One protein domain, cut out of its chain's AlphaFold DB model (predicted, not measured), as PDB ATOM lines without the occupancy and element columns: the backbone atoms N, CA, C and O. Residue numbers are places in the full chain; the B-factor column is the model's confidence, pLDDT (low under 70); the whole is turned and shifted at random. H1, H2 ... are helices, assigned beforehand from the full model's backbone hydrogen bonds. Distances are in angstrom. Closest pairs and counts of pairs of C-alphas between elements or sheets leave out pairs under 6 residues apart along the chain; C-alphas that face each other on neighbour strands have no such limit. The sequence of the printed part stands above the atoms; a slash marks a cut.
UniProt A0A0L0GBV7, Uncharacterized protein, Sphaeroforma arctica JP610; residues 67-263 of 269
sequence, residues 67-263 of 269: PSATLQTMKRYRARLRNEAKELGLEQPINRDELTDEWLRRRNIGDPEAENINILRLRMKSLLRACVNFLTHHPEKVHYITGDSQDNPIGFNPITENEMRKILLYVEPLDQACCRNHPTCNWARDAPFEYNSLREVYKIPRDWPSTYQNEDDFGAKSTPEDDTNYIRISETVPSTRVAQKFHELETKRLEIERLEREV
ATOM      1  N   PRO A  67      37.174  -6.168 -40.242       87.56
ATOM      2  CA  PRO A  67      36.484  -5.016 -40.824       87.56
ATOM      3  C   PRO A  67      35.131  -4.729 -40.184       87.56
ATOM      4  O   PRO A  67      34.888  -3.606 -39.751       87.56
ATOM      5  N   SER A  68      34.287  -5.748 -40.028       85.88
ATOM      6  CA  SER A  68      32.932  -5.580 -39.499       85.88
ATOM      7  C   SER A  68      32.932  -5.028 -38.063       85.88
ATOM      8  O   SER A  68      32.168  -4.111 -37.766       85.88
ATOM      9  N   ALA A  69      33.829  -5.510 -37.192       85.75
ATOM     10  CA  ALA A  69      33.978  -5.000 -35.824       85.75
ATOM     11  C   ALA A  69      34.535  -3.567 -35.812       85.75
ATOM     12  O   ALA A  69      34.005  -2.691 -35.128       85.75
ATOM     13  N   THR A  70      35.557  -3.301 -36.628       89.44
ATOM     14  CA  THR A  70      36.160  -1.968 -36.745       89.44
ATOM     15  C   THR A  70      35.146  -0.917 -37.213       89.44
ATOM     16  O   THR A  70      35.023   0.154 -36.613       89.44
ATOM     17  N   LEU A  71      34.367  -1.233 -38.251       89.69
ATOM     18  CA  LEU A  71      33.320  -0.357 -38.783       89.69
ATOM     19  C   LEU A  71      32.224  -0.093 -37.753       89.69
ATOM     20  O   LEU A  71      31.710   1.019 -37.654       89.69
ATOM     21  N   GLN A  72      31.885  -1.099 -36.952       87.81
ATOM     22  CA  GLN A  72      30.899  -0.964 -35.894       87.81
ATOM     23  C   GLN A  72      31.350   0.018 -34.800       87.81
ATOM     24  O   GLN A  72      30.539   0.819 -34.323       87.81
ATOM     25  N   THR A  73      32.632   0.006 -34.431       89.81
ATOM     26  CA  THR A  73      33.208   0.983 -33.496       89.81
ATOM     27  C   THR A  73      33.158   2.397 -34.074       89.81
ATOM     28  O   THR A  73      32.656   3.311 -33.416       89.81
ATOM     29  N   MET A  74      33.562   2.576 -35.337       93.75
ATOM     30  CA  MET A  74      33.454   3.868 -36.033       93.75
ATOM     31  C   MET A  74      32.006   4.374 -36.113       93.75
ATOM     32  O   MET A  74      31.740   5.553 -35.866       93.75
ATOM     33  N   LYS A  75      31.047   3.478 -36.391       89.25
ATOM     34  CA  LYS A  75      29.609   3.778 -36.398       89.25
ATOM     35  C   LYS A  75      29.139   4.325 -35.053       89.25
ATOM     36  O   LYS A  75      28.448   5.345 -35.025       89.25
ATOM     37  N   ARG A  76      29.510   3.679 -33.942       89.06
ATOM     38  CA  ARG A  76      29.131   4.136 -32.591       89.06
ATOM     39  C   ARG A  76      29.709   5.492 -32.259       89.06
ATOM     40  O   ARG A  76      28.974   6.347 -31.777       89.06
ATOM     41  N   TYR A  77      30.988   5.688 -32.552       92.44
ATOM     42  CA  TYR A  77      31.653   6.959 -32.315       92.44
ATOM     43  C   TYR A  77      30.941   8.100 -33.056       92.44
ATOM     44  O   TYR A  77      30.555   9.098 -32.448       92.44
ATOM     45  N   ARG A  78      30.648   7.913 -34.351       90.69
ATOM     46  CA  ARG A  78      29.898   8.898 -35.147       90.69
ATOM     47  C   ARG A  78      28.483   9.137 -34.605       90.69
ATOM     48  O   ARG A  78      28.024  10.277 -34.590       90.69
ATOM     49  N   ALA A  79      27.783   8.086 -34.169       87.69
ATOM     50  CA  ALA A  79      26.453   8.208 -33.571       87.69
ATOM     51  C   ALA A  79      26.481   9.002 -32.257       87.69
ATOM     52  O   ALA A  79      25.600   9.825 -32.021       87.69
ATOM     53  N   ARG A  80      27.513   8.801 -31.436       90.50
ATOM     54  CA  ARG A  80      27.703   9.549 -30.196       90.50
ATOM     55  C   ARG A  80      27.985  11.026 -30.462       90.50
ATOM     56  O   ARG A  80      27.263  11.850 -29.917       90.50
ATOM     57  N   LEU A  81      28.911  11.362 -31.368       89.88
ATOM     58  CA  LEU A  81      29.148  12.763 -31.764       89.88
ATOM     59  C   LEU A  81      27.856  13.450 -32.225       89.88
ATOM     60  O   LEU A  81      27.597  14.605 -31.899       89.88
ATOM     61  N   ARG A  82      27.015  12.721 -32.967       87.81
ATOM     62  CA  ARG A  82      25.709  13.216 -33.407       87.81
ATOM     63  C   ARG A  82      24.744  13.448 -32.240       87.81
ATOM     64  O   ARG A  82      23.998  14.421 -32.289       87.81
ATOM     65  N   ASN A  83      24.719  12.576 -31.235       87.56
ATOM     66  CA  ASN A  83      23.882  12.758 -30.047       87.56
ATOM     67  C   ASN A  83      24.353  13.941 -29.203       87.56
ATOM     68  O   ASN A  83      23.537  14.788 -28.862       87.56
ATOM     69  N   GLU A  84      25.659  14.060 -28.970       88.12
ATOM     70  CA  GLU A  84      26.240  15.202 -28.262       88.12
ATOM     71  C   GLU A  84      25.893  16.512 -28.987       88.12
ATOM     72  O   GLU A  84      25.356  17.434 -28.389       88.12
ATOM     73  N   ALA A  85      26.071  16.578 -30.310       84.50
ATOM     74  CA  ALA A  85      25.691  17.751 -31.101       84.50
ATOM     75  C   ALA A  85      24.197  18.125 -30.962       84.50
ATOM     76  O   ALA A  85      23.866  19.312 -30.920       84.50
ATOM     77  N   LYS A  86      23.297  17.138 -30.850       84.12
ATOM     78  CA  LYS A  86      21.868  17.382 -30.580       84.12
ATOM     79  C   LYS A  86      21.632  17.946 -29.181       84.12
ATOM     80  O   LYS A  86      20.836  18.868 -29.039       84.12
ATOM     81  N   GLU A  87      22.309  17.412 -28.167       86.88
ATOM     82  CA  GLU A  87      22.227  17.906 -26.783       86.88
ATOM     83  C   GLU A  87      22.699  19.362 -26.672       86.88
ATOM     84  O   GLU A  87      22.183  20.122 -25.855       86.88
ATOM     85  N   LEU A  88      23.603  19.788 -27.559       83.12
ATOM     86  CA  LEU A  88      24.050  21.179 -27.679       83.12
ATOM     87  C   LEU A  88      23.074  22.101 -28.431       83.12
ATOM     88  O   LEU A  88      23.403  23.261 -28.688       83.12
ATOM     89  N   GLY A  89      21.893  21.605 -28.806       83.44
ATOM     90  CA  GLY A  89      20.867  22.383 -29.499       83.44
ATOM     91  C   GLY A  89      21.170  22.644 -30.975       83.44
ATOM     92  O   GLY A  89      20.594  23.559 -31.561       83.44
ATOM     93  N   LEU A  90      22.070  21.876 -31.605       80.88
ATOM     94  CA  LEU A  90      22.270  21.966 -33.051       80.88
ATOM     95  C   LEU A  90      21.085  21.294 -33.762       80.88
ATOM     96  O   LEU A  90      21.019  20.067 -33.869       80.88
ATOM     97  N   GLU A  91      20.147  22.111 -34.249       65.25
ATOM     98  CA  GLU A  91      19.012  21.654 -35.060       65.25
ATOM     99  C   GLU A  91      19.504  20.893 -36.308       65.25
ATOM    100  O   GLU A  91      20.524  21.240 -36.921       65.25
ATOM    101  N   GLN A  92      18.809  19.798 -36.642       66.62
ATOM    102  CA  GLN A  92      19.135  18.926 -37.775       66.62
ATOM    103  C   GLN A  92      18.948  19.646 -39.126       66.62
ATOM    104  O   GLN A  92      18.083  20.512 -39.223       66.62
ATOM    105  N   PRO A  93      19.686  19.259 -40.189       61.53
ATOM    106  CA  PRO A  93      20.570  18.094 -40.287       61.53
ATOM    107  C   PRO A  93      22.043  18.403 -39.966       61.53
ATOM    108  O   PRO A  93      22.653  19.285 -40.560       61.53
ATOM    109  N   ILE A  94      22.640  17.612 -39.066       73.38
ATOM    110  CA  ILE A  94      24.093  17.617 -38.834       73.38
ATOM    111  C   ILE A  94      24.759  16.871 -39.995       73.38
ATOM    112  O   ILE A  94      24.497  15.676 -40.196       73.38
ATOM    113  N   ASN A  95      25.605  17.562 -40.758       79.81
ATOM    114  CA  ASN A  95      26.265  16.981 -41.924       79.81
ATOM    115  C   ASN A  95      27.342  15.965 -41.484       79.81
ATOM    116  O   ASN A  95      27.977  16.101 -40.438       79.81
ATOM    117  N   ARG A  96      27.566  14.927 -42.300       84.12
ATOM    118  CA  ARG A  96      28.675  13.974 -42.156       84.12
ATOM    119  C   ARG A  96      30.010  14.694 -42.000       84.12
ATOM    120  O   ARG A  96      30.769  14.338 -41.104       84.12
ATOM    121  N   ASP A  97      30.264  15.686 -42.848       85.25
ATOM    122  CA  ASP A  97      31.560  16.362 -42.881       85.25
ATOM    123  C   ASP A  97      31.808  17.151 -41.584       85.25
ATOM    124  O   ASP A  97      32.902  17.087 -41.028       85.25
ATOM    125  N   GLU A  98      30.764  17.762 -41.007       84.25
ATOM    126  CA  GLU A  98      30.851  18.436 -39.704       84.25
ATOM    127  C   GLU A  98      31.247  17.469 -38.576       84.25
ATOM    128  O   GLU A  98      32.072  17.811 -37.730       84.25
ATOM    129  N   LEU A  99      30.702  16.245 -38.574       89.12
ATOM    130  CA  LEU A  99      31.072  15.214 -37.595       89.12
ATOM    131  C   LEU A  99      32.513  14.730 -37.791       89.12
ATOM    132  O   LEU A  99      33.195  14.425 -36.814       89.12
ATOM    133  N   THR A 100      32.984  14.645 -39.038       91.62
ATOM    134  CA  THR A 100      34.368  14.239 -39.330       91.62
ATOM    135  C   THR A 100      35.372  15.323 -38.956       91.62
ATOM    136  O   THR A 100      36.443  15.009 -38.451       91.62
ATOM    137  N   ASP A 101      35.015  16.594 -39.123       89.75
ATOM    138  CA  ASP A 101      35.875  17.701 -38.711       89.75
ATOM    139  C   ASP A 101      35.925  17.816 -37.178       89.75
ATOM    140  O   ASP A 101      36.988  18.082 -36.616       89.75
ATOM    141  N   GLU A 102      34.823  17.521 -36.477       92.25
ATOM    142  CA  GLU A 102      34.835  17.430 -35.011       92.25
ATOM    143  C   GLU A 102      35.670  16.248 -34.501       92.25
ATOM    144  O   GLU A 102      36.450  16.413 -33.563       92.25
ATOM    145  N   TRP A 103      35.580  15.075 -35.139       94.69
ATOM    146  CA  TRP A 103      36.497  13.964 -34.854       94.69
ATOM    147  C   TRP A 103      37.961  14.409 -34.985       94.69
ATOM    148  O   TRP A 103      38.772  14.157 -34.092       94.69
ATOM    149  N   LEU A 104      38.298  15.099 -36.079       92.56
ATOM    150  CA  LEU A 104      39.659  15.560 -36.344       92.56
ATOM    151  C   LEU A 104      40.140  16.553 -35.280       92.56
ATOM    152  O   LEU A 104      41.273  16.449 -34.809       92.56
ATOM    153  N   ARG A 105      39.274  17.487 -34.868       92.75
ATOM    154  CA  ARG A 105      39.564  18.430 -33.782       92.75
ATOM    155  C   ARG A 105      39.862  17.690 -32.479       92.75
ATOM    156  O   ARG A 105      40.904  17.946 -31.877       92.75
ATOM    157  N   ARG A 106      38.995  16.749 -32.077       92.50
ATOM    158  CA  ARG A 106      39.169  15.922 -30.868       92.50
ATOM    159  C   ARG A 106      40.470  15.132 -30.893       92.50
ATOM    160  O   ARG A 106      41.224  15.152 -29.923       92.50
ATOM    161  N   ARG A 107      40.789  14.516 -32.031       93.19
ATOM    162  CA  ARG A 107      42.069  13.831 -32.236       93.19
ATOM    163  C   ARG A 107      43.250  14.776 -31.989       93.19
ATOM    164  O   ARG A 107      44.164  14.443 -31.244       93.19
ATOM    165  N   ASN A 108      43.224  15.979 -32.564       86.62
ATOM    166  CA  ASN A 108      44.334  16.935 -32.443       86.62
ATOM    167  C   ASN A 108      44.548  17.448 -31.007       86.62
ATOM    168  O   ASN A 108      45.683  17.739 -30.630       86.62
ATOM    169  N   ILE A 109      43.494  17.519 -30.185       87.62
ATOM    170  CA  ILE A 109      43.609  17.859 -28.753       87.62
ATOM    171  C   ILE A 109      43.950  16.644 -27.865       87.62
ATOM    172  O   ILE A 109      44.234  16.797 -26.674       87.62
ATOM    173  N   GLY A 110      44.009  15.441 -28.446       83.88
ATOM    174  CA  GLY A 110      44.372  14.200 -27.762       83.88
ATOM    175  C   GLY A 110      43.216  13.523 -27.028       83.88
ATOM    176  O   GLY A 110      43.441  12.936 -25.973       83.88
ATOM    177  N   ASP A 111      41.991  13.624 -27.549       90.06
ATOM    178  CA  ASP A 111      40.853  12.819 -27.095       90.06
ATOM    179  C   ASP A 111      41.128  11.317 -27.352       90.06
ATOM    180  O   ASP A 111      41.345  10.936 -28.510       90.06
ATOM    181  N   PRO A 112      41.130  10.458 -26.311       90.44
ATOM    182  CA  PRO A 112      41.505   9.048 -26.453       90.44
ATOM    183  C   PRO A 112      40.621   8.268 -27.430       90.44
ATOM    184  O   PRO A 112      41.099   7.416 -28.179       90.44
ATOM    185  N   GLU A 113      39.326   8.571 -27.470       89.75
ATOM    186  CA  GLU A 113      38.393   7.850 -28.329       89.75
ATOM    187  C   GLU A 113      38.544   8.275 -29.794       89.75
ATOM    188  O   GLU A 113      38.498   7.434 -30.692       89.75
ATOM    189  N   ALA A 114      38.768   9.566 -30.054       92.81
ATOM    190  CA  ALA A 114      39.084  10.072 -31.386       92.81
ATOM    191  C   ALA A 114      40.399   9.484 -31.918       92.81
ATOM    192  O   ALA A 114      40.493   9.170 -33.112       92.81
ATOM    193  N   GLU A 115      41.388   9.295 -31.042       92.00
ATOM    194  CA  GLU A 115      42.653   8.647 -31.387       92.00
ATOM    195  C   GLU A 115      42.465   7.151 -31.671       92.00
ATOM    196  O   GLU A 115      42.958   6.645 -32.679       92.00
ATOM    197  N   ASN A 116      41.640   6.448 -30.892       92.56
ATOM    198  CA  ASN A 116      41.266   5.071 -31.215       92.56
ATOM    199  C   ASN A 116      40.635   4.979 -32.622       92.56
ATOM    200  O   ASN A 116      41.027   4.144 -33.441       92.56
ATOM    201  N   ILE A 117      39.735   5.903 -32.982       96.00
ATOM    202  CA  ILE A 117      39.188   5.975 -34.350       96.00
ATOM    203  C   ILE A 117      40.277   6.250 -35.403       96.00
ATOM    204  O   ILE A 117      40.221   5.680 -36.494       96.00
ATOM    205  N   ASN A 118      41.290   7.068 -35.097       95.12
ATOM    206  CA  ASN A 118      42.444   7.293 -35.975       95.12
ATOM    207  C   ASN A 118      43.219   5.988 -36.239       95.12
ATOM    208  O   ASN A 118      43.525   5.675 -37.392       95.12
ATOM    209  N   ILE A 119      43.468   5.192 -35.201       91.88
ATOM    210  CA  ILE A 119      44.158   3.897 -35.297       91.88
ATOM    211  C   ILE A 119      43.353   2.915 -36.145       91.88
ATOM    212  O   ILE A 119      43.886   2.282 -37.064       91.88
ATOM    213  N   LEU A 120      42.051   2.820 -35.883       94.25
ATOM    214  CA  LEU A 120      41.142   1.989 -36.659       94.25
ATOM    215  C   LEU A 120      41.078   2.429 -38.134       94.25
ATOM    216  O   LEU A 120      41.080   1.570 -39.021       94.25
ATOM    217  N   ARG A 121      41.108   3.742 -38.421       95.00
ATOM    218  CA  ARG A 121      41.207   4.286 -39.791       95.00
ATOM    219  C   ARG A 121      42.467   3.779 -40.482       95.00
ATOM    220  O   ARG A 121      42.384   3.245 -41.583       95.00
ATOM    221  N   LEU A 122      43.626   3.912 -39.837       93.31
ATOM    222  CA  LEU A 122      44.910   3.490 -40.405       93.31
ATOM    223  C   LEU A 122      44.960   1.980 -40.670       93.31
ATOM    224  O   LEU A 122      45.427   1.566 -41.729       93.31
ATOM    225  N   ARG A 123      44.418   1.159 -39.762       91.06
ATOM    226  CA  ARG A 123      44.282  -0.293 -39.965       91.06
ATOM    227  C   ARG A 123      43.433  -0.619 -41.190       91.06
ATOM    228  O   ARG A 123      43.828  -1.460 -41.993       91.06
ATOM    229  N   MET A 124      42.310   0.078 -41.362       94.25
ATOM    230  CA  MET A 124      41.459  -0.126 -42.530       94.25
ATOM    231  C   MET A 124      42.157   0.297 -43.822       94.25
ATOM    232  O   MET A 124      42.108  -0.433 -44.802       94.25
ATOM    233  N   LYS A 125      42.908   1.404 -43.814       93.25
ATOM    234  CA  LYS A 125      43.724   1.809 -44.971       93.25
ATOM    235  C   LYS A 125      44.774   0.768 -45.350       93.25
ATOM    236  O   LYS A 125      44.983   0.534 -46.536       93.25
ATOM    237  N   SER A 126      45.418   0.133 -44.373       90.69
ATOM    238  CA  SER A 126      46.357  -0.963 -44.643       90.69
ATOM    239  C   SER A 126      45.674  -2.153 -45.317       90.69
ATOM    240  O   SER A 126      46.251  -2.734 -46.232       90.69
ATOM    241  N   LEU A 127      44.437  -2.478 -44.922       92.44
ATOM    242  CA  LEU A 127      43.634  -3.485 -45.615       92.44
ATOM    243  C   LEU A 127      43.323  -3.068 -47.058       92.44
ATOM    244  O   LEU A 127      43.565  -3.850 -47.969       92.44
ATOM    245  N   LEU A 128      42.859  -1.834 -47.284       93.94
ATOM    246  CA  LEU A 128      42.554  -1.354 -48.640       93.94
ATOM    247  C   LEU A 128      43.783  -1.402 -49.553       93.94
ATOM    248  O   LEU A 128      43.680  -1.845 -50.692       93.94
ATOM    249  N   ARG A 129      44.957  -1.028 -49.036       93.62
ATOM    250  CA  ARG A 129      46.232  -1.152 -49.757       93.62
ATOM    251  C   ARG A 129      46.571  -2.588 -50.107       93.62
ATOM    252  O   ARG A 129      46.983  -2.839 -51.231       93.62
ATOM    253  N   ALA A 130      46.398  -3.515 -49.168       90.75
ATOM    254  CA  ALA A 130      46.642  -4.929 -49.426       90.75
ATOM    255  C   ALA A 130      45.725  -5.450 -50.542       90.75
ATOM    256  O   ALA A 130      46.216  -6.030 -51.505       90.75
ATOM    257  N   CYS A 131      44.425  -5.140 -50.476       92.00
ATOM    258  CA  CYS A 131      43.471  -5.506 -51.523       92.00
ATOM    259  C   CYS A 131      43.863  -4.925 -52.886       92.00
ATOM    260  O   CYS A 131      43.857  -5.633 -53.884       92.00
ATOM    261  N   VAL A 132      44.226  -3.645 -52.947       93.88
ATOM    262  CA  VAL A 132      44.571  -2.992 -54.216       93.88
ATOM    263  C   VAL A 132      45.891  -3.512 -54.779       93.88
ATOM    264  O   VAL A 132      45.979  -3.756 -55.980       93.88
ATOM    265  N   ASN A 133      46.892  -3.747 -53.930       92.25
ATOM    266  CA  ASN A 133      48.142  -4.375 -54.346       92.25
ATOM    267  C   ASN A 133      47.882  -5.771 -54.917       92.25
ATOM    268  O   ASN A 133      48.382  -6.070 -55.997       92.25
ATOM    269  N   PHE A 134      47.063  -6.587 -54.250       91.75
ATOM    270  CA  PHE A 134      46.674  -7.905 -54.749       91.75
ATOM    271  C   PHE A 134      46.017  -7.810 -56.133       91.75
ATOM    272  O   PHE A 134      46.473  -8.441 -57.080       91.75
ATOM    273  N   LEU A 135      45.011  -6.945 -56.286       91.69
ATOM    274  CA  LEU A 135      44.282  -6.772 -57.548       91.69
ATOM    275  C   LEU A 135      45.131  -6.164 -58.673       91.69
ATOM    276  O   LEU A 135      44.830  -6.365 -59.845       91.69
ATOM    277  N   THR A 136      46.186  -5.423 -58.331       91.56
ATOM    278  CA  THR A 136      47.134  -4.879 -59.311       91.56
ATOM    279  C   THR A 136      48.022  -5.977 -59.899       91.56
ATOM    280  O   THR A 136      48.339  -5.925 -61.085       91.56
ATOM    281  N   HIS A 137      48.414  -6.965 -59.089       90.69
ATOM    282  CA  HIS A 137      49.247  -8.086 -59.537       90.69
ATOM    283  C   HIS A 137      48.419  -9.219 -60.160       90.69
ATOM    284  O   HIS A 137      48.880  -9.833 -61.119       90.69
ATOM    285  N   HIS A 138      47.193  -9.435 -59.667       90.81
ATOM    286  CA  HIS A 138      46.326 -10.566 -60.026       90.81
ATOM    287  C   HIS A 138      44.896 -10.104 -60.378       90.81
ATOM    288  O   HIS A 138      43.931 -10.459 -59.689       90.81
ATOM    289  N   PRO A 139      44.706  -9.269 -61.419       91.19
ATOM    290  CA  PRO A 139      43.398  -8.697 -61.759       91.19
ATOM    291  C   PRO A 139      42.338  -9.756 -62.110       91.19
ATOM    292  O   PRO A 139      41.151  -9.569 -61.837       91.19
ATOM    293  N   GLU A 140      42.742 -10.896 -62.672       88.12
ATOM    294  CA  GLU A 140      41.869 -12.037 -62.971       88.12
ATOM    295  C   GLU A 140      41.320 -12.733 -61.713       88.12
ATOM    296  O   GLU A 140      40.306 -13.435 -61.774       88.12
ATOM    297  N   LYS A 141      41.942 -12.498 -60.551       88.81
ATOM    298  CA  LYS A 141      41.562 -13.071 -59.253       88.81
ATOM    299  C   LYS A 141      40.692 -12.130 -58.416       88.81
ATOM    300  O   LYS A 141      40.578 -12.308 -57.207       88.81
ATOM    301  N   VAL A 142      40.013 -11.156 -59.031       88.31
ATOM    302  CA  VAL A 142      39.133 -10.201 -58.323       88.31
ATOM    303  C   VAL A 142      38.120 -10.865 -57.380       88.31
ATOM    304  O   VAL A 142      37.866 -10.376 -56.279       88.31
ATOM    305  N   HIS A 143      37.620 -12.037 -57.774       85.06
ATOM    306  CA  HIS A 143      36.668 -12.832 -57.009       85.06
ATOM    307  C   HIS A 143      37.203 -13.307 -55.645       85.06
ATOM    308  O   HIS A 143      36.397 -13.544 -54.748       85.06
ATOM    309  N   TYR A 144      38.529 -13.385 -55.448       82.50
ATOM    310  CA  TYR A 144      39.138 -13.712 -54.147       82.50
ATOM    311  C   TYR A 144      38.846 -12.623 -53.105       82.50
ATOM    312  O   TYR A 144      38.741 -12.906 -51.914       82.50
ATOM    313  N   ILE A 145      38.701 -11.371 -53.551       83.25
ATOM    314  CA  ILE A 145      38.446 -10.221 -52.681       83.25
ATOM    315  C   ILE A 145      36.945  -9.936 -52.567       83.25
ATOM    316  O   ILE A 145      36.464  -9.670 -51.464       83.25
ATOM    317  N   THR A 146      36.203 -10.007 -53.682       83.50
ATOM    318  CA  THR A 146      34.776  -9.632 -53.726       83.50
ATOM    319  C   THR A 146      33.832 -10.732 -53.259       83.50
ATOM    320  O   THR A 146      32.739 -10.422 -52.788       83.50
ATOM    321  N   GLY A 147      34.244 -12.002 -53.332       72.69
ATOM    322  CA  GLY A 147      33.421 -13.126 -52.884       72.69
ATOM    323  C   GLY A 147      32.450 -13.688 -53.906       72.69
ATOM    324  O   GLY A 147      31.605 -14.499 -53.542       72.69
ATOM    325  N   ASP A 148      32.561 -13.280 -55.169       67.62
ATOM    326  CA  ASP A 148      31.625 -13.679 -56.227       67.62
ATOM    327  C   ASP A 148      31.822 -15.127 -56.726       67.62
ATOM    328  O   ASP A 148      31.109 -15.566 -57.628       67.62
ATOM    329  N   SER A 149      32.769 -15.889 -56.164       61.22
ATOM    330  CA  SER A 149      33.068 -17.264 -56.589       61.22
ATOM    331  C   SER A 149      32.774 -18.299 -55.500       61.22
ATOM    332  O   SER A 149      33.109 -18.104 -54.332       61.22
ATOM    333  N   GLN A 150      32.197 -19.434 -55.914       58.97
ATOM    334  CA  GLN A 150      32.061 -20.642 -55.087       58.97
ATOM    335  C   GLN A 150      33.418 -21.300 -54.790       58.97
ATOM    336  O   GLN A 150      33.538 -22.030 -53.809       58.97
ATOM    337  N   ASP A 151      34.445 -20.984 -55.580       58.88
ATOM    338  CA  ASP A 151      35.787 -21.559 -55.487       58.88
ATOM    339  C   ASP A 151      36.703 -20.727 -54.580       58.88
ATOM    340  O   ASP A 151      37.869 -20.514 -54.900       58.88
ATOM    341  N   ASN A 152      36.189 -20.199 -53.465       59.78
ATOM    342  CA  ASN A 152      37.025 -19.475 -52.511       59.78
ATOM    343  C   ASN A 152      37.868 -20.493 -51.717       59.78
ATOM    344  O   ASN A 152      37.340 -21.119 -50.791       59.78
ATOM    345  N   PRO A 153      39.160 -20.702 -52.045       54.38
ATOM    346  CA  PRO A 153      39.877 -21.908 -51.626       54.38
ATOM    347  C   PRO A 153      40.222 -21.905 -50.129       54.38
ATOM    348  O   PRO A 153      40.622 -22.926 -49.578       54.38
ATOM    349  N   ILE A 154      40.083 -20.752 -49.462       57.25
ATOM    350  CA  ILE A 154      40.734 -20.470 -48.173       57.25
ATOM    351  C   ILE A 154      39.714 -20.209 -47.040       57.25
ATOM    352  O   ILE A 154      40.082 -19.871 -45.918       57.25
ATOM    353  N   GLY A 155      38.405 -20.387 -47.276       56.00
ATOM    354  CA  GLY A 155      37.385 -20.121 -46.242       56.00
ATOM    355  C   GLY A 155      37.375 -18.657 -45.773       56.00
ATOM    356  O   GLY A 155      36.957 -18.344 -44.658       56.00
ATOM    357  N   PHE A 156      37.882 -17.761 -46.622       65.94
ATOM    358  CA  PHE A 156      37.907 -16.328 -46.401       65.94
ATOM    359  C   PHE A 156      36.480 -15.773 -46.405       65.94
ATOM    360  O   PHE A 156      35.679 -16.147 -47.258       65.94
ATOM    361  N   ASN A 157      36.175 -14.852 -45.486       67.94
ATOM    362  CA  ASN A 157      34.983 -14.019 -45.604       67.94
ATOM    363  C   ASN A 157      35.329 -12.833 -46.516       67.94
ATOM    364  O   ASN A 157      36.019 -11.917 -46.057       67.94
ATOM    365  N   PRO A 158      34.903 -12.858 -47.790       77.12
ATOM    366  CA  PRO A 158      35.166 -11.782 -48.732       77.12
ATOM    367  C   PRO A 158      34.631 -10.451 -48.222       77.12
ATOM    368  O   PRO A 158      33.593 -10.410 -47.559       77.12
ATOM    369  N   ILE A 159      35.326  -9.360 -48.561       85.25
ATOM    370  CA  ILE A 159      34.794  -8.026 -48.290       85.25
ATOM    371  C   ILE A 159      33.636  -7.846 -49.259       85.25
ATOM    372  O   ILE A 159      33.835  -7.689 -50.461       85.25
ATOM    373  N   THR A 160      32.420  -7.896 -48.737       86.25
ATOM    374  CA  THR A 160      31.219  -7.746 -49.564       86.25
ATOM    375  C   THR A 160      31.086  -6.311 -50.079       86.25
ATOM    376  O   THR A 160      31.620  -5.374 -49.482       86.25
ATOM    377  N   GLU A 161      30.301  -6.093 -51.139       87.50
ATOM    378  CA  GLU A 161      29.982  -4.733 -51.606       87.50
ATOM    379  C   GLU A 161      29.405  -3.865 -50.472       87.50
ATOM    380  O   GLU A 161      29.767  -2.698 -50.325       87.50
ATOM    381  N   ASN A 162      28.556  -4.442 -49.617       85.69
ATOM    382  CA  ASN A 162      27.983  -3.739 -48.473       85.69
ATOM    383  C   ASN A 162      29.050  -3.341 -47.437       85.69
ATOM    384  O   ASN A 162      29.033  -2.232 -46.905       85.69
ATOM    385  N   GLU A 163      30.008  -4.221 -47.149       87.06
ATOM    386  CA  GLU A 163      31.130  -3.870 -46.275       87.06
ATOM    387  C   GLU A 163      32.025  -2.807 -46.900       87.06
ATOM    388  O   GLU A 163      32.389  -1.858 -46.207       87.06
ATOM    389  N   MET A 164      32.302  -2.887 -48.203       90.81
ATOM    390  CA  MET A 164      33.054  -1.849 -48.906       90.81
ATOM    391  C   MET A 164      32.337  -0.496 -48.838       90.81
ATOM    392  O   MET A 164      32.943   0.518 -48.494       90.81
ATOM    393  N   ARG A 165      31.019  -0.473 -49.061       90.06
ATOM    394  CA  ARG A 165      30.181   0.721 -48.883       90.06
ATOM    395  C   ARG A 165      30.305   1.300 -47.474       90.06
ATOM    396  O   ARG A 165      30.468   2.508 -47.327       90.06
ATOM    397  N   LYS A 166      30.297   0.467 -46.432       89.44
ATOM    398  CA  LYS A 166      30.524   0.929 -45.050       89.44
ATOM    399  C   LYS A 166      31.933   1.480 -44.853       89.44
ATOM    400  O   LYS A 166      32.078   2.527 -44.230       89.44
ATOM    401  N   ILE A 167      32.963   0.827 -45.392       91.44
ATOM    402  CA  ILE A 167      34.339   1.338 -45.343       91.44
ATOM    403  C   ILE A 167      34.399   2.731 -45.967       91.44
ATOM    404  O   ILE A 167      34.873   3.663 -45.323       91.44
ATOM    405  N   LEU A 168      33.844   2.911 -47.164       91.94
ATOM    406  CA  LEU A 168      33.785   4.213 -47.830       91.94
ATOM    407  C   LEU A 168      32.935   5.230 -47.051       91.94
ATOM    408  O   LEU A 168      33.256   6.409 -47.028       91.94
ATOM    409  N   LEU A 169      31.882   4.801 -46.353       90.25
ATOM    410  CA  LEU A 169      31.040   5.688 -45.543       90.25
ATOM    411  C   LEU A 169      31.729   6.190 -44.261       90.25
ATOM    412  O   LEU A 169      31.391   7.274 -43.775       90.25
ATOM    413  N   TYR A 170      32.648   5.405 -43.692       91.69
ATOM    414  CA  TYR A 170      33.258   5.678 -42.385       91.69
ATOM    415  C   TYR A 170      34.728   6.084 -42.437       91.69
ATOM    416  O   TYR A 170      35.149   6.865 -41.594       91.69
ATOM    417  N   VAL A 171      35.505   5.577 -43.392       94.69
ATOM    418  CA  VAL A 171      36.963   5.768 -43.455       94.69
ATOM    419  C   VAL A 171      37.323   6.926 -44.379       94.69
ATOM    420  O   VAL A 171      38.081   7.811 -43.983       94.69
ATOM    421  N   GLU A 172      36.747   6.960 -45.581       93.44
ATOM    422  CA  GLU A 172      37.060   7.982 -46.585       93.44
ATOM    423  C   GLU A 172      36.781   9.415 -46.095       93.44
ATOM    424  O   GLU A 172      37.660  10.265 -46.247       93.44
ATOM    425  N   PRO A 173      35.653   9.716 -45.414       92.25
ATOM    426  CA  PRO A 173      35.392  11.065 -44.915       92.25
ATOM    427  C   PRO A 173      36.407  11.536 -43.865       92.25
ATOM    428  O   PRO A 173      36.666  12.731 -43.750       92.25
ATOM    429  N   LEU A 174      37.017  10.612 -43.111       94.50
ATOM    430  CA  LEU A 174      38.065  10.947 -42.140       94.50
ATOM    431  C   LEU A 174      39.373  11.330 -42.843       94.50
ATOM    432  O   LEU A 174      40.070  12.244 -42.401       94.50
ATOM    433  N   ASP A 175      39.707  10.659 -43.949       94.69
ATOM    434  CA  ASP A 175      40.841  11.045 -44.794       94.69
ATOM    435  C   ASP A 175      40.571  12.368 -45.529       94.69
ATOM    436  O   ASP A 175      41.467  13.210 -45.610       94.69
ATOM    437  N   GLN A 176      39.336  12.596 -45.990       92.06
ATOM    438  CA  GLN A 176      38.911  13.883 -46.547       92.06
ATOM    439  C   GLN A 176      39.068  15.012 -45.525       92.06
ATOM    440  O   GLN A 176      39.615  16.057 -45.869       92.06
ATOM    441  N   ALA A 177      38.658  14.801 -44.270       90.56
ATOM    442  CA  ALA A 177      38.853  15.771 -43.192       90.56
ATOM    443  C   ALA A 177      40.344  16.079 -42.971       90.56
ATOM    444  O   ALA A 177      40.735  17.244 -42.896       90.56
ATOM    445  N   CYS A 178      41.200  15.049 -42.948       90.19
ATOM    446  CA  CYS A 178      42.650  15.241 -42.844       90.19
ATOM    447  C   CYS A 178      43.209  16.064 -44.016       90.19
ATOM    448  O   CYS A 178      44.045  16.938 -43.795       90.19
ATOM    449  N   CYS A 179      42.737  15.809 -45.241       87.44
ATOM    450  CA  CYS A 179      43.132  16.566 -46.427       87.44
ATOM    451  C   CYS A 179      42.665  18.026 -46.354       87.44
ATOM    452  O   CYS A 179      43.473  18.925 -46.552       87.44
ATOM    453  N   ARG A 180      41.401  18.286 -45.985       86.94
ATOM    454  CA  ARG A 180      40.870  19.654 -45.822       86.94
ATOM    455  C   ARG A 180      41.678  20.487 -44.825       86.94
ATOM    456  O   ARG A 180      41.816  21.689 -45.016       86.94
ATOM    457  N   ASN A 181      42.216  19.855 -43.782       83.88
ATOM    458  CA  ASN A 181      43.036  20.526 -42.773       83.88
ATOM    459  C   ASN A 181      44.511  20.707 -43.187       83.88
ATOM    460  O   ASN A 181      45.288  21.282 -42.427       83.88
ATOM    461  N   HIS A 182      44.924  20.207 -44.356       80.75
ATOM    462  CA  HIS A 182      46.283  20.356 -44.866       80.75
ATOM    463  C   HIS A 182      46.314  21.411 -45.987       80.75
ATOM    464  O   HIS A 182      45.667  21.222 -47.015       80.75
ATOM    465  N   PRO A 183      47.101  22.497 -45.862       78.81
ATOM    466  CA  PRO A 183      46.986  23.680 -46.727       78.81
ATOM    467  C   PRO A 183      47.267  23.415 -48.212       78.81
ATOM    468  O   PRO A 183      46.824  24.163 -49.075       78.81
ATOM    469  N   THR A 184      48.018  22.357 -48.522       84.88
ATOM    470  CA  THR A 184      48.389  21.989 -49.897       84.88
ATOM    471  C   THR A 184      47.593  20.816 -50.466       84.88
ATOM    472  O   THR A 184      47.776  20.486 -51.641       84.88
ATOM    473  N   CYS A 185      46.744  20.170 -49.660       82.31
ATOM    474  CA  CYS A 185      46.033  18.974 -50.087       82.31
ATOM    475  C   CYS A 185      44.764  19.348 -50.852       82.31
ATOM    476  O   CYS A 185      43.916  20.095 -50.370       82.31
ATOM    477  N   ASN A 186      44.622  18.798 -52.054       88.81
ATOM    478  CA  ASN A 186      43.415  18.888 -52.857       88.81
ATOM    479  C   ASN A 186      42.869  17.479 -53.057       88.81
ATOM    480  O   ASN A 186      43.423  16.723 -53.846       88.81
ATOM    481  N   TRP A 187      41.756  17.141 -52.402       88.44
ATOM    482  CA  TRP A 187      41.182  15.793 -52.461       88.44
ATOM    483  C   TRP A 187      40.933  15.292 -53.890       88.44
ATOM    484  O   TRP A 187      41.199  14.135 -54.184       88.44
ATOM    485  N   ALA A 188      40.492  16.154 -54.810       87.06
ATOM    486  CA  ALA A 188      40.231  15.741 -56.190       87.06
ATOM    487  C   ALA A 188      41.496  15.258 -56.927       87.06
ATOM    488  O   ALA A 188      41.394  14.480 -57.872       87.06
ATOM    489  N   ARG A 189      42.677  15.721 -56.500       88.25
ATOM    490  CA  ARG A 189      43.988  15.357 -57.059       88.25
ATOM    491  C   ARG A 189      44.726  14.328 -56.196       88.25
ATOM    492  O   ARG A 189      45.359  13.431 -56.734       88.25
ATOM    493  N   ASP A 190      44.647  14.487 -54.879       87.69
ATOM    494  CA  ASP A 190      45.494  13.828 -53.881       87.69
ATOM    495  C   ASP A 190      44.752  12.713 -53.117       87.69
ATOM    496  O   ASP A 190      45.296  12.151 -52.163       87.69
ATOM    497  N   ALA A 191      43.506  12.394 -53.494       88.44
ATOM    498  CA  ALA A 191      42.779  11.266 -52.921       88.44
ATOM    499  C   ALA A 191      43.599   9.970 -53.069       88.44
ATOM    500  O   ALA A 191      44.109   9.691 -54.159       88.44
ATOM    501  N   PRO A 192      43.696   9.150 -52.006       91.25
ATOM    502  CA  PRO A 192      44.338   7.846 -52.090       91.25
ATOM    503  C   PRO A 192      43.727   7.009 -53.222       91.25
ATOM    504  O   PRO A 192      42.506   6.823 -53.286       91.25
ATOM    505  N   PHE A 193      44.576   6.524 -54.131       92.00
ATOM    506  CA  PHE A 193      44.155   5.784 -55.326       92.00
ATOM    507  C   PHE A 193      43.386   4.500 -54.981       92.00
ATOM    508  O   PHE A 193      42.595   4.007 -55.791       92.00
ATOM    509  N   GLU A 194      43.583   3.988 -53.764       92.88
ATOM    510  CA  GLU A 194      42.918   2.807 -53.240       92.88
ATOM    511  C   GLU A 194      41.390   2.972 -53.236       92.88
ATOM    512  O   GLU A 194      40.672   2.029 -53.570       92.88
ATOM    513  N   TYR A 195      40.875   4.175 -52.945       92.88
ATOM    514  CA  TYR A 195      39.432   4.436 -52.948       92.88
ATOM    515  C   TYR A 195      38.829   4.332 -54.349       92.88
ATOM    516  O   TYR A 195      37.798   3.687 -54.527       92.88
ATOM    517  N   ASN A 196      39.479   4.926 -55.354       92.00
ATOM    518  CA  ASN A 196      38.999   4.874 -56.736       92.00
ATOM    519  C   ASN A 196      39.059   3.449 -57.293       92.00
ATOM    520  O   ASN A 196      38.082   2.980 -57.871       92.00
ATOM    521  N   SER A 197      40.164   2.748 -57.036       92.81
ATOM    522  CA  SER A 197      40.369   1.370 -57.494       92.81
ATOM    523  C   SER A 197      39.296   0.432 -56.934       92.81
ATOM    524  O   SER A 197      38.672  -0.324 -57.673       92.81
ATOM    525  N   LEU A 198      39.008   0.518 -55.630       91.25
ATOM    526  CA  LEU A 198      37.996  -0.336 -55.004       91.25
ATOM    527  C   LEU A 198      36.572   0.067 -55.407       91.25
ATOM    528  O   LEU A 198      35.728  -0.800 -55.601       91.25
ATOM    529  N   ARG A 199      36.284   1.356 -55.612       93.38
ATOM    530  CA  ARG A 199      34.985   1.782 -56.162       93.38
ATOM    531  C   ARG A 199      34.720   1.171 -57.536       93.38
ATOM    532  O   ARG A 199      33.604   0.729 -57.784       93.38
ATOM    533  N   GLU A 200      35.732   1.104 -58.396       92.81
ATOM    534  CA  GLU A 200      35.624   0.485 -59.721       92.81
ATOM    535  C   GLU A 200      35.389  -1.029 -59.620       92.81
ATOM    536  O   GLU A 200      34.454  -1.542 -60.237       92.81
ATOM    537  N   VAL A 201      36.151  -1.719 -58.766       92.06
ATOM    538  CA  VAL A 201      36.005  -3.162 -58.502       92.06
ATOM    539  C   VAL A 201      34.599  -3.513 -58.007       92.06
ATOM    540  O   VAL A 201      33.970  -4.434 -58.519       92.06
ATOM    541  N   TYR A 202      34.078  -2.745 -57.049       90.31
ATOM    542  CA  TYR A 202      32.771  -2.978 -56.430       90.31
ATOM    543  C   TYR A 202      31.611  -2.261 -57.139       90.31
ATOM    544  O   TYR A 202      30.488  -2.279 -56.642       90.31
ATOM    545  N   LYS A 203      31.860  -1.608 -58.285       91.56
ATOM    546  CA  LYS A 203      30.858  -0.840 -59.052       91.56
ATOM    547  C   LYS A 203      30.117   0.211 -58.208       91.56
ATOM    548  O   LYS A 203      28.934   0.487 -58.419       91.56
ATOM    549  N   ILE A 204      30.811   0.823 -57.250       89.81
ATOM    550  CA  ILE A 204      30.273   1.877 -56.385       89.81
ATOM    551  C   ILE A 204      30.480   3.232 -57.088       89.81
ATOM    552  O   ILE A 204      31.620   3.577 -57.405       89.81
ATOM    553  N   PRO A 205      29.424   4.043 -57.308       87.75
ATOM    554  CA  PRO A 205      29.553   5.352 -57.952       87.75
ATOM    555  C   PRO A 205      30.539   6.268 -57.218       87.75
ATOM    556  O   PRO A 205      30.599   6.254 -55.988       87.75
ATOM    557  N   ARG A 206      31.307   7.085 -57.948       84.00
ATOM    558  CA  ARG A 206      32.325   7.981 -57.357       84.00
ATOM    559  C   ARG A 206      31.729   9.038 -56.423       84.00
ATOM    560  O   ARG A 206      32.376   9.437 -55.465       84.00
ATOM    561  N   ASP A 207      30.502   9.462 -56.690       79.62
ATOM    562  CA  ASP A 207      29.732  10.439 -55.918       79.62
ATOM    563  C   ASP A 207      28.972   9.824 -54.726       79.62
ATOM    564  O   ASP A 207      28.361  10.546 -53.939       79.62
ATOM    565  N   TRP A 208      29.019   8.498 -54.556       81.69
ATOM    566  CA  TRP A 208      28.400   7.812 -53.424       81.69
ATOM    567  C   TRP A 208      29.312   7.839 -52.177       81.69
ATOM    568  O   TRP A 208      30.502   7.560 -52.310       81.69
ATOM    569  N   PRO A 209      28.808   8.074 -50.952       72.19
ATOM    570  CA  PRO A 209      27.443   8.472 -50.632       72.19
ATOM    571  C   PRO A 209      27.235   9.946 -50.977       72.19
ATOM    572  O   PRO A 209      28.100  10.773 -50.667       72.19
ATOM    573  N   SER A 210      26.070  10.266 -51.547       61.44
ATOM    574  CA  SER A 210      25.703  11.657 -51.829       61.44
ATOM    575  C   SER A 210      25.724  12.503 -50.549       61.44
ATOM    576  O   SER A 210      25.517  11.993 -49.444       61.44
ATOM    577  N   THR A 211      25.937  13.812 -50.690       54.31
ATOM    578  CA  THR A 211      26.024  14.796 -49.590       54.31
ATOM    579  C   THR A 211      24.838  14.775 -48.622       54.31
ATOM    580  O   THR A 211      24.974  15.224 -47.486       54.31
ATOM    581  N   TYR A 212      23.692  14.234 -49.043       49.84
ATOM    582  CA  TYR A 212      22.454  14.197 -48.264       49.84
ATOM    583  C   TYR A 212      22.019  12.785 -47.834       49.84
ATOM    584  O   TYR A 212      21.053  12.655 -47.085       49.84
ATOM    585  N   GLN A 213      22.726  11.721 -48.235       53.03
ATOM    586  CA  GLN A 213      22.447  10.358 -47.765       53.03
ATOM    587  C   GLN A 213      23.200  10.086 -46.458       53.03
ATOM    588  O   GLN A 213      24.419   9.918 -46.431       53.03
ATOM    589  N   ASN A 214      22.455  10.064 -45.351       49.25
ATOM    590  CA  ASN A 214      22.999   9.964 -43.994       49.25
ATOM    591  C   ASN A 214      22.709   8.633 -43.282       49.25
ATOM    592  O   ASN A 214      23.135   8.470 -42.132       49.25
ATOM    593  N   GLU A 215      22.010   7.698 -43.923       53.84
ATOM    594  CA  GLU A 215      21.441   6.541 -43.233       53.84
ATOM    595  C   GLU A 215      22.240   5.270 -43.515       53.84
ATOM    596  O   GLU A 215      22.214   4.672 -44.587       53.84
ATOM    597  N   ASP A 216      23.026   4.898 -42.505       49.53
ATOM    598  CA  ASP A 216      23.600   3.570 -42.362       49.53
ATOM    599  C   ASP A 216      22.508   2.617 -41.843       49.53
ATOM    600  O   ASP A 216      22.455   2.307 -40.645       49.53
ATOM    601  N   ASP A 217      21.636   2.165 -42.751       45.31
ATOM    602  CA  ASP A 217      20.541   1.203 -42.504       45.31
ATOM    603  C   ASP A 217      21.025  -0.212 -42.136       45.31
ATOM    604  O   ASP A 217      20.249  -1.148 -41.944       45.31
ATOM    605  N   PHE A 218      22.330  -0.407 -41.982       46.50
ATOM    606  CA  PHE A 218      22.916  -1.720 -41.775       46.50
ATOM    607  C   PHE A 218      23.181  -1.950 -40.281       46.50
ATOM    608  O   PHE A 218      24.261  -1.690 -39.738       46.50
ATOM    609  N   GLY A 219      22.140  -2.373 -39.568       36.41
ATOM    610  CA  GLY A 219      22.182  -2.641 -38.133       36.41
ATOM    611  C   GLY A 219      23.066  -3.836 -37.751       36.41
ATOM    612  O   GLY A 219      22.911  -4.925 -38.285       36.41
ATOM    613  N   ALA A 220      23.941  -3.638 -36.760       31.17
ATOM    614  CA  ALA A 220      24.369  -4.677 -35.819       31.17
ATOM    615  C   ALA A 220      24.912  -4.018 -34.536       31.17
ATOM    616  O   ALA A 220      25.682  -3.055 -34.595       31.17
ATOM    617  N   LYS A 221      24.496  -4.537 -33.372       38.41
ATOM    618  CA  LYS A 221      24.916  -4.160 -32.002       38.41
ATOM    619  C   LYS A 221      26.102  -5.019 -31.539       38.41
ATOM    620  O   LYS A 221      26.109  -6.178 -31.915       38.41
ATOM    621  N   SER A 222      27.009  -4.469 -30.710       34.34
ATOM    622  CA  SER A 222      27.798  -5.143 -29.637       34.34
ATOM    623  C   SER A 222      29.143  -4.478 -29.252       34.34
ATOM    624  O   SER A 222      30.090  -4.464 -30.037       34.34
ATOM    625  N   THR A 223      29.179  -3.959 -28.019       29.92
ATOM    626  CA  THR A 223      30.288  -3.894 -27.030       29.92
ATOM    627  C   THR A 223      31.624  -3.172 -27.321       29.92
ATOM    628  O   THR A 223      32.164  -3.300 -28.419       29.92
ATOM    629  N   PRO A 224      32.146  -2.386 -26.352       35.28
ATOM    630  CA  PRO A 224      33.399  -1.635 -26.464       35.28
ATOM    631  C   PRO A 224      34.591  -2.409 -25.883       35.28
ATOM    632  O   PRO A 224      34.419  -3.131 -24.908       35.28
ATOM    633  N   GLU A 225      35.788  -2.194 -26.427       32.50
ATOM    634  CA  GLU A 225      37.039  -2.407 -25.691       32.50
ATOM    635  C   GLU A 225      38.133  -1.465 -26.214       32.50
ATOM    636  O   GLU A 225      38.255  -1.230 -27.422       32.50
ATOM    637  N   ASP A 226      38.836  -0.885 -25.245       31.12
ATOM    638  CA  ASP A 226      39.812   0.198 -25.332       31.12
ATOM    639  C   ASP A 226      41.230  -0.298 -25.639       31.12
ATOM    640  O   ASP A 226      41.596  -1.433 -25.331       31.12
ATOM    641  N   ASP A 227      42.032   0.615 -26.193       30.72
ATOM    642  CA  ASP A 227      43.247   1.170 -25.566       30.72
ATOM    643  C   ASP A 227      44.344   1.407 -26.617       30.72
ATOM    644  O   ASP A 227      44.746   0.482 -27.328       30.72
ATOM    645  N   THR A 228      44.828   2.649 -26.749       28.83
ATOM    646  CA  THR A 228      46.203   2.959 -27.195       28.83
ATOM    647  C   THR A 228      46.547   4.453 -27.073       28.83
ATOM    648  O   THR A 228      45.780   5.331 -27.454       28.83
ATOM    649  N   ASN A 229      47.751   4.708 -26.552       29.72
ATOM    650  CA  ASN A 229      48.392   6.010 -26.323       29.72
ATOM    651  C   ASN A 229      49.123   6.579 -27.569       29.72
ATOM    652  O   ASN A 229      49.350   5.840 -28.525       29.72
ATOM    653  N   TYR A 230      49.610   7.833 -27.435       31.94
ATOM    654  CA  TYR A 230      50.513   8.649 -28.303       31.94
ATOM    655  C   TYR A 230      49.813   9.521 -29.374       31.94
ATOM    656  O   TYR A 230      48.796   9.105 -29.897       31.94
ATOM    657  N   ILE A 231      50.272  10.696 -29.854       31.48
ATOM    658  CA  ILE A 231      51.111  11.844 -29.415       31.48
ATOM    659  C   ILE A 231      50.446  13.076 -30.073       31.48
ATOM    660  O   ILE A 231      50.019  13.010 -31.225       31.48
ATOM    661  N   ARG A 232      50.369  14.199 -29.351       31.23
ATOM    662  CA  ARG A 232      49.668  15.431 -29.758       31.23
ATOM    663  C   ARG A 232      50.382  16.213 -30.860       31.23
ATOM    664  O   ARG A 232      51.586  16.439 -30.775       31.23
ATOM    665  N   ILE A 233      49.596  16.753 -31.789       35.34
ATOM    666  CA  ILE A 233      49.985  17.889 -32.632       35.34
ATOM    667  C   ILE A 233      48.797  18.869 -32.652       35.34
ATOM    668  O   ILE A 233      47.802  18.631 -33.336       35.34
ATOM    669  N   SER A 234      48.887  19.946 -31.865       40.94
ATOM    670  CA  SER A 234      48.032  21.144 -31.953       40.94
ATOM    671  C   SER A 234      48.751  22.173 -32.838       40.94
ATOM    672  O   SER A 234      49.974  22.214 -32.826       40.94
ATOM    673  N   GLU A 235      48.112  22.977 -33.684       41.88
ATOM    674  CA  GLU A 235      47.221  24.094 -33.351       41.88
ATOM    675  C   GLU A 235      46.439  24.493 -34.623       41.88
ATOM    676  O   GLU A 235      47.020  25.040 -35.558       41.88
ATOM    677  N   THR A 236      45.128  24.246 -34.696       49.44
ATOM    678  CA  THR A 236      44.274  24.832 -35.751       49.44
ATOM    679  C   THR A 236      42.903  25.179 -35.180       49.44
ATOM    680  O   THR A 236      42.274  24.347 -34.525       49.44
ATOM    681  N   VAL A 237      42.441  26.408 -35.431       55.41
ATOM    682  CA  VAL A 237      41.116  26.906 -35.024       55.41
ATOM    683  C   VAL A 237      40.013  26.103 -35.745       55.41
ATOM    684  O   VAL A 237      40.151  25.862 -36.946       55.41
ATOM    685  N   PRO A 238      38.924  25.679 -35.069       55.12
ATOM    686  CA  PRO A 238      37.879  24.870 -35.694       55.12
ATOM    687  C   PRO A 238      37.060  25.657 -36.731       55.12
ATOM    688  O   PRO A 238      36.588  26.763 -36.464       55.12
ATOM    689  N   SER A 239      36.847  25.066 -37.908       61.47
ATOM    690  CA  SER A 239      36.194  25.724 -39.052       61.47
ATOM    691  C   SER A 239      34.696  25.421 -39.206       61.47
ATOM    692  O   SER A 239      34.005  26.175 -39.888       61.47
ATOM    693  N   THR A 240      34.170  24.354 -38.594       70.12
ATOM    694  CA  THR A 240      32.758  23.945 -38.748       70.12
ATOM    695  C   THR A 240      31.887  24.364 -37.571       70.12
ATOM    696  O   THR A 240      32.371  24.471 -36.449       70.12
ATOM    697  N   ARG A 241      30.574  24.541 -37.795       74.62
ATOM    698  CA  ARG A 241      29.606  24.926 -36.748       74.62
ATOM    699  C   ARG A 241      29.611  23.955 -35.565       74.62
ATOM    700  O   ARG A 241      29.599  24.393 -34.419       74.62
ATOM    701  N   VAL A 242      29.645  22.648 -35.842       63.12
ATOM    702  CA  VAL A 242      29.757  21.607 -34.806       63.12
ATOM    703  C   VAL A 242      31.052  21.800 -34.017       63.12
ATOM    704  O   VAL A 242      31.004  21.940 -32.798       63.12
ATOM    705  N   ALA A 243      32.190  21.893 -34.709       62.00
ATOM    706  CA  ALA A 243      33.492  22.006 -34.061       62.00
ATOM    707  C   ALA A 243      33.665  23.320 -33.278       62.00
ATOM    708  O   ALA A 243      34.274  23.333 -32.210       62.00
ATOM    709  N   GLN A 244      33.076  24.412 -33.763       71.75
ATOM    710  CA  GLN A 244      33.003  25.696 -33.068       71.75
ATOM    711  C   GLN A 244      32.154  25.592 -31.801       71.75
ATOM    712  O   GLN A 244      32.594  26.045 -30.748       71.75
ATOM    713  N   LYS A 245      30.984  24.940 -31.854       74.44
ATOM    714  CA  LYS A 245      30.116  24.774 -30.678       74.44
ATOM    715  C   LYS A 245      30.771  23.934 -29.584       74.44
ATOM    716  O   LYS A 245      30.683  24.287 -28.410       74.44
ATOM    717  N   PHE A 246      31.456  22.856 -29.966       73.75
ATOM    718  CA  PHE A 246      32.239  22.060 -29.023       73.75
ATOM    719  C   PHE A 246      33.395  22.863 -28.427       73.75
ATOM    720  O   PHE A 246      33.586  22.836 -27.213       73.75
ATOM    721  N   HIS A 247      34.118  23.624 -29.252       74.81
ATOM    722  CA  HIS A 247      35.209  24.472 -28.781       74.81
ATOM    723  C   HIS A 247      34.729  25.561 -27.807       74.81
ATOM    724  O   HIS A 247      35.314  25.703 -26.740       74.81
ATOM    725  N   GLU A 248      33.629  26.263 -28.107       78.19
ATOM    726  CA  GLU A 248      33.026  27.271 -27.217       78.19
ATOM    727  C   GLU A 248      32.721  26.712 -25.822       78.19
ATOM    728  O   GLU A 248      32.952  27.376 -24.810       78.19
ATOM    729  N   LEU A 249      32.178  25.494 -25.754       77.00
ATOM    730  CA  LEU A 249      31.833  24.853 -24.486       77.00
ATOM    731  C   LEU A 249      33.062  24.376 -23.729       77.00
ATOM    732  O   LEU A 249      33.105  24.501 -22.510       77.00
ATOM    733  N   GLU A 250      34.061  23.863 -24.440       78.50
ATOM    734  CA  GLU A 250      35.336  23.478 -23.848       78.50
ATOM    735  C   GLU A 250      36.049  24.696 -23.250       78.50
ATOM    736  O   GLU A 250      36.489  24.648 -22.102       78.50
ATOM    737  N   THR A 251      36.060  25.832 -23.956       76.62
ATOM    738  CA  THR A 251      36.587  27.099 -23.432       76.62
ATOM    739  C   THR A 251      35.816  27.560 -22.196       76.62
ATOM    740  O   THR A 251      36.439  27.868 -21.181       76.62
ATOM    741  N   LYS A 252      34.476  27.544 -22.232       80.75
ATOM    742  CA  LYS A 252      33.643  27.904 -21.069       80.75
ATOM    743  C   LYS A 252      33.876  26.980 -19.878       80.75
ATOM    744  O   LYS A 252      33.936  27.445 -18.746       80.75
ATOM    745  N   ARG A 253      34.020  25.676 -20.114       78.62
ATOM    746  CA  ARG A 253      34.311  24.699 -19.063       78.62
ATOM    747  C   ARG A 253      35.672  24.971 -18.423       78.62
ATOM    748  O   ARG A 253      35.759  24.997 -17.202       78.62
ATOM    749  N   LEU A 254      36.711  25.201 -19.225       79.69
ATOM    750  CA  LEU A 254      38.046  25.535 -18.718       79.69
ATOM    751  C   LEU A 254      38.051  26.857 -17.938       79.69
ATOM    752  O   LEU A 254      38.762  26.981 -16.943       79.69
ATOM    753  N   GLU A 255      37.245  27.834 -18.359       86.19
ATOM    754  CA  GLU A 255      37.053  29.093 -17.638       86.19
ATOM    755  C   GLU A 255      36.366  28.874 -16.282       86.19
ATOM    756  O   GLU A 255      36.847  29.385 -15.272       86.19
ATOM    757  N   ILE A 256      35.317  28.046 -16.225       83.88
ATOM    758  CA  ILE A 256      34.668  27.648 -14.965       83.88
ATOM    759  C   ILE A 256      35.664  26.926 -14.048       83.88
ATOM    760  O   ILE A 256      35.834  27.336 -12.904       83.88
ATOM    761  N   GLU A 257      36.385  25.915 -14.547       85.31
ATOM    762  CA  GLU A 257      37.378  25.171 -13.757       85.31
ATOM    763  C   GLU A 257      38.502  26.085 -13.235       85.31
ATOM    764  O   GLU A 257      39.030  25.878 -12.137       85.31
ATOM    765  N   ARG A 258      38.890  27.109 -14.005       90.50
ATOM    766  CA  ARG A 258      39.844  28.130 -13.561       90.50
ATOM    767  C   ARG A 258      39.252  28.989 -12.442       90.50
ATOM    768  O   ARG A 258      39.914  29.167 -11.419       90.50
ATOM    769  N   LEU A 259      38.034  29.501 -12.618       86.44
ATOM    770  CA  LEU A 259      37.347  30.329 -11.624       86.44
ATOM    771  C   LEU A 259      37.115  29.564 -10.313       86.44
ATOM    772  O   LEU A 259      37.349  30.108  -9.238       86.44
ATOM    773  N   GLU A 260      36.741  28.286 -10.377       88.06
ATOM    774  CA  GLU A 260      36.578  27.425  -9.197       88.06
ATOM    775  C   GLU A 260      37.887  27.263  -8.411       88.06
ATOM    776  O   GLU A 260      37.890  27.334  -7.177       88.06
ATOM    777  N   ARG A 261      39.024  27.110  -9.107       87.75
ATOM    778  CA  ARG A 261      40.346  27.084  -8.456       87.75
ATOM    779  C   ARG A 261      40.673  28.420  -7.794       87.75
ATOM    780  O   ARG A 261      41.154  28.423  -6.662       87.75
ATOM    781  N   GLU A 262      40.410  29.539  -8.466       87.69
ATOM    782  CA  GLU A 262      40.652  30.882  -7.921       87.69
ATOM    783  C   GLU A 262      39.793  31.143  -6.667       87.69
ATOM    784  O   GLU A 262      40.317  31.575  -5.637       87.69
ATOM    785  N   VAL A 263      38.506  30.777  -6.693       86.75
ATOM    786  CA  VAL A 263      37.595  30.879  -5.537       86.75
ATOM    787  C   VAL A 263      38.048  29.981  -4.381       86.75
ATOM    788  O   VAL A 263      38.079  30.430  -3.233       86.75
TER     789      VAL A 263
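Overview. This is residues 67 to 263 of the 269 residues of an uncharacterized protein of Sphaeroforma arctica JP610 (UniProt A0A0L0GBV7). Picture a body of crossed helices with one helix running out of it as an arm. H3, the longest helix, runs along the body; H1 packs slantwise on its residues 113 to 124, H2 makes a corner with it near its beginning, where residues 103 to 107 of H2 meet residues 114 to 118 of H3, and H8 packs at a steep tilt on its residues 128 to 132, while H5 packs on H1 and H6 on H2. Little H4 and the loop of residues 147 to 160 lie at the end away from the arm, little H7 sits beyond H6, residues 202 to 240 swing in a wide loop past the body, and residues 250 to 263 of H9 stick out. The printed part has 197 residues with nine named helices, H1 to H9 in order, and no named strand: its class is all helix. It is compact, with a radius of gyration of the C-alphas of 19.1 A, yet elongated, spanning 72 by 39 by 34 A, with the arm of H9 adding to the length.

Arrangement. Begin at the first printed residue with H1, residues 67 to 87, and set it beside H3, residues 112 to 137: they touch, closest at the C-alphas of Met 74 and Ile 117, 6.3 A apart, at a steep tilt of 39 degrees, opposite ways. Between them in the chain comes the hub, H2, residues 96 to 109, which touches four helices. H1 and H2 only just touch, with 3 pairs of C-alphas within 8 A, the closest those of Leu 81 and Leu 99 at 6.6 A; they stand about perpendicular, at 86 degrees. H2 touches H3 with residues 103 to 107 alone, the C-alphas of Arg 107 and Ala 114 being closest at 4.9 A, at a steep tilt of 65 degrees. Move on to H4, residues 143 to 146, close to H3 but not clearly touching it: the C-alphas of Cys 131 and Ile 145 are closest, 7.0 A apart. H5, residues 161 to 170, touches H1 with a closest C-alpha pair of Met 74 and Tyr 170 at 6.6 A. H6, residues 172 to 180, meets H5 only through their link; it touches H2, closest at the C-alphas of Thr 100 and Leu 174, 5.7 A apart. H7, residues 187 to 190, only just touches H6, with 3 pairs of C-alphas within 8 A, the closest Cys 179 and Trp 187 at 6.4 A. H8, residues 193 to 201, touches H3 at a steep tilt of 61 degrees, closest at the C-alphas of Val 132 and Glu 194, 6.1 A apart. H9, residues 241 to 263, touches H2 with residues 241 to 243 alone, the closest C-alphas being Glu 102 and Ala 243 at 4.9 A; the tilt is shallow at 34.8 degrees, only just short of steep. H3 and H9 are apart. In H1, H2, H3, H5, H6, H8 and H9 every O i to N i+4 pair is within hydrogen-bond range; H4 and H7 are too short for such a pair.

Along the chain. Find C-alpha 67 at (36.484, -5.016, -40.824); from there H1 runs 30.4 A to C-alpha 87. H2 measures 20.4 A. H3 starts at C-alpha 112, (41.505, 9.048, -26.453), and runs 38.1 A. H9 covers 32.8 A and ends at C-alpha 263, (37.595, 30.879, -5.537).

Size, cuts and confidence. The C-alphas of Asp 151 and Val 263 are the two farthest apart, at 72.4 A. The printed part has no cut. The links H4 to H5 and H8 to H9 are long, with 14 and 39 residues. The mean pLDDT of the printed part is 78.7; look for values under 70 at residues 91 to 93, 148 to 157, 210 to 239 and 242 to 243.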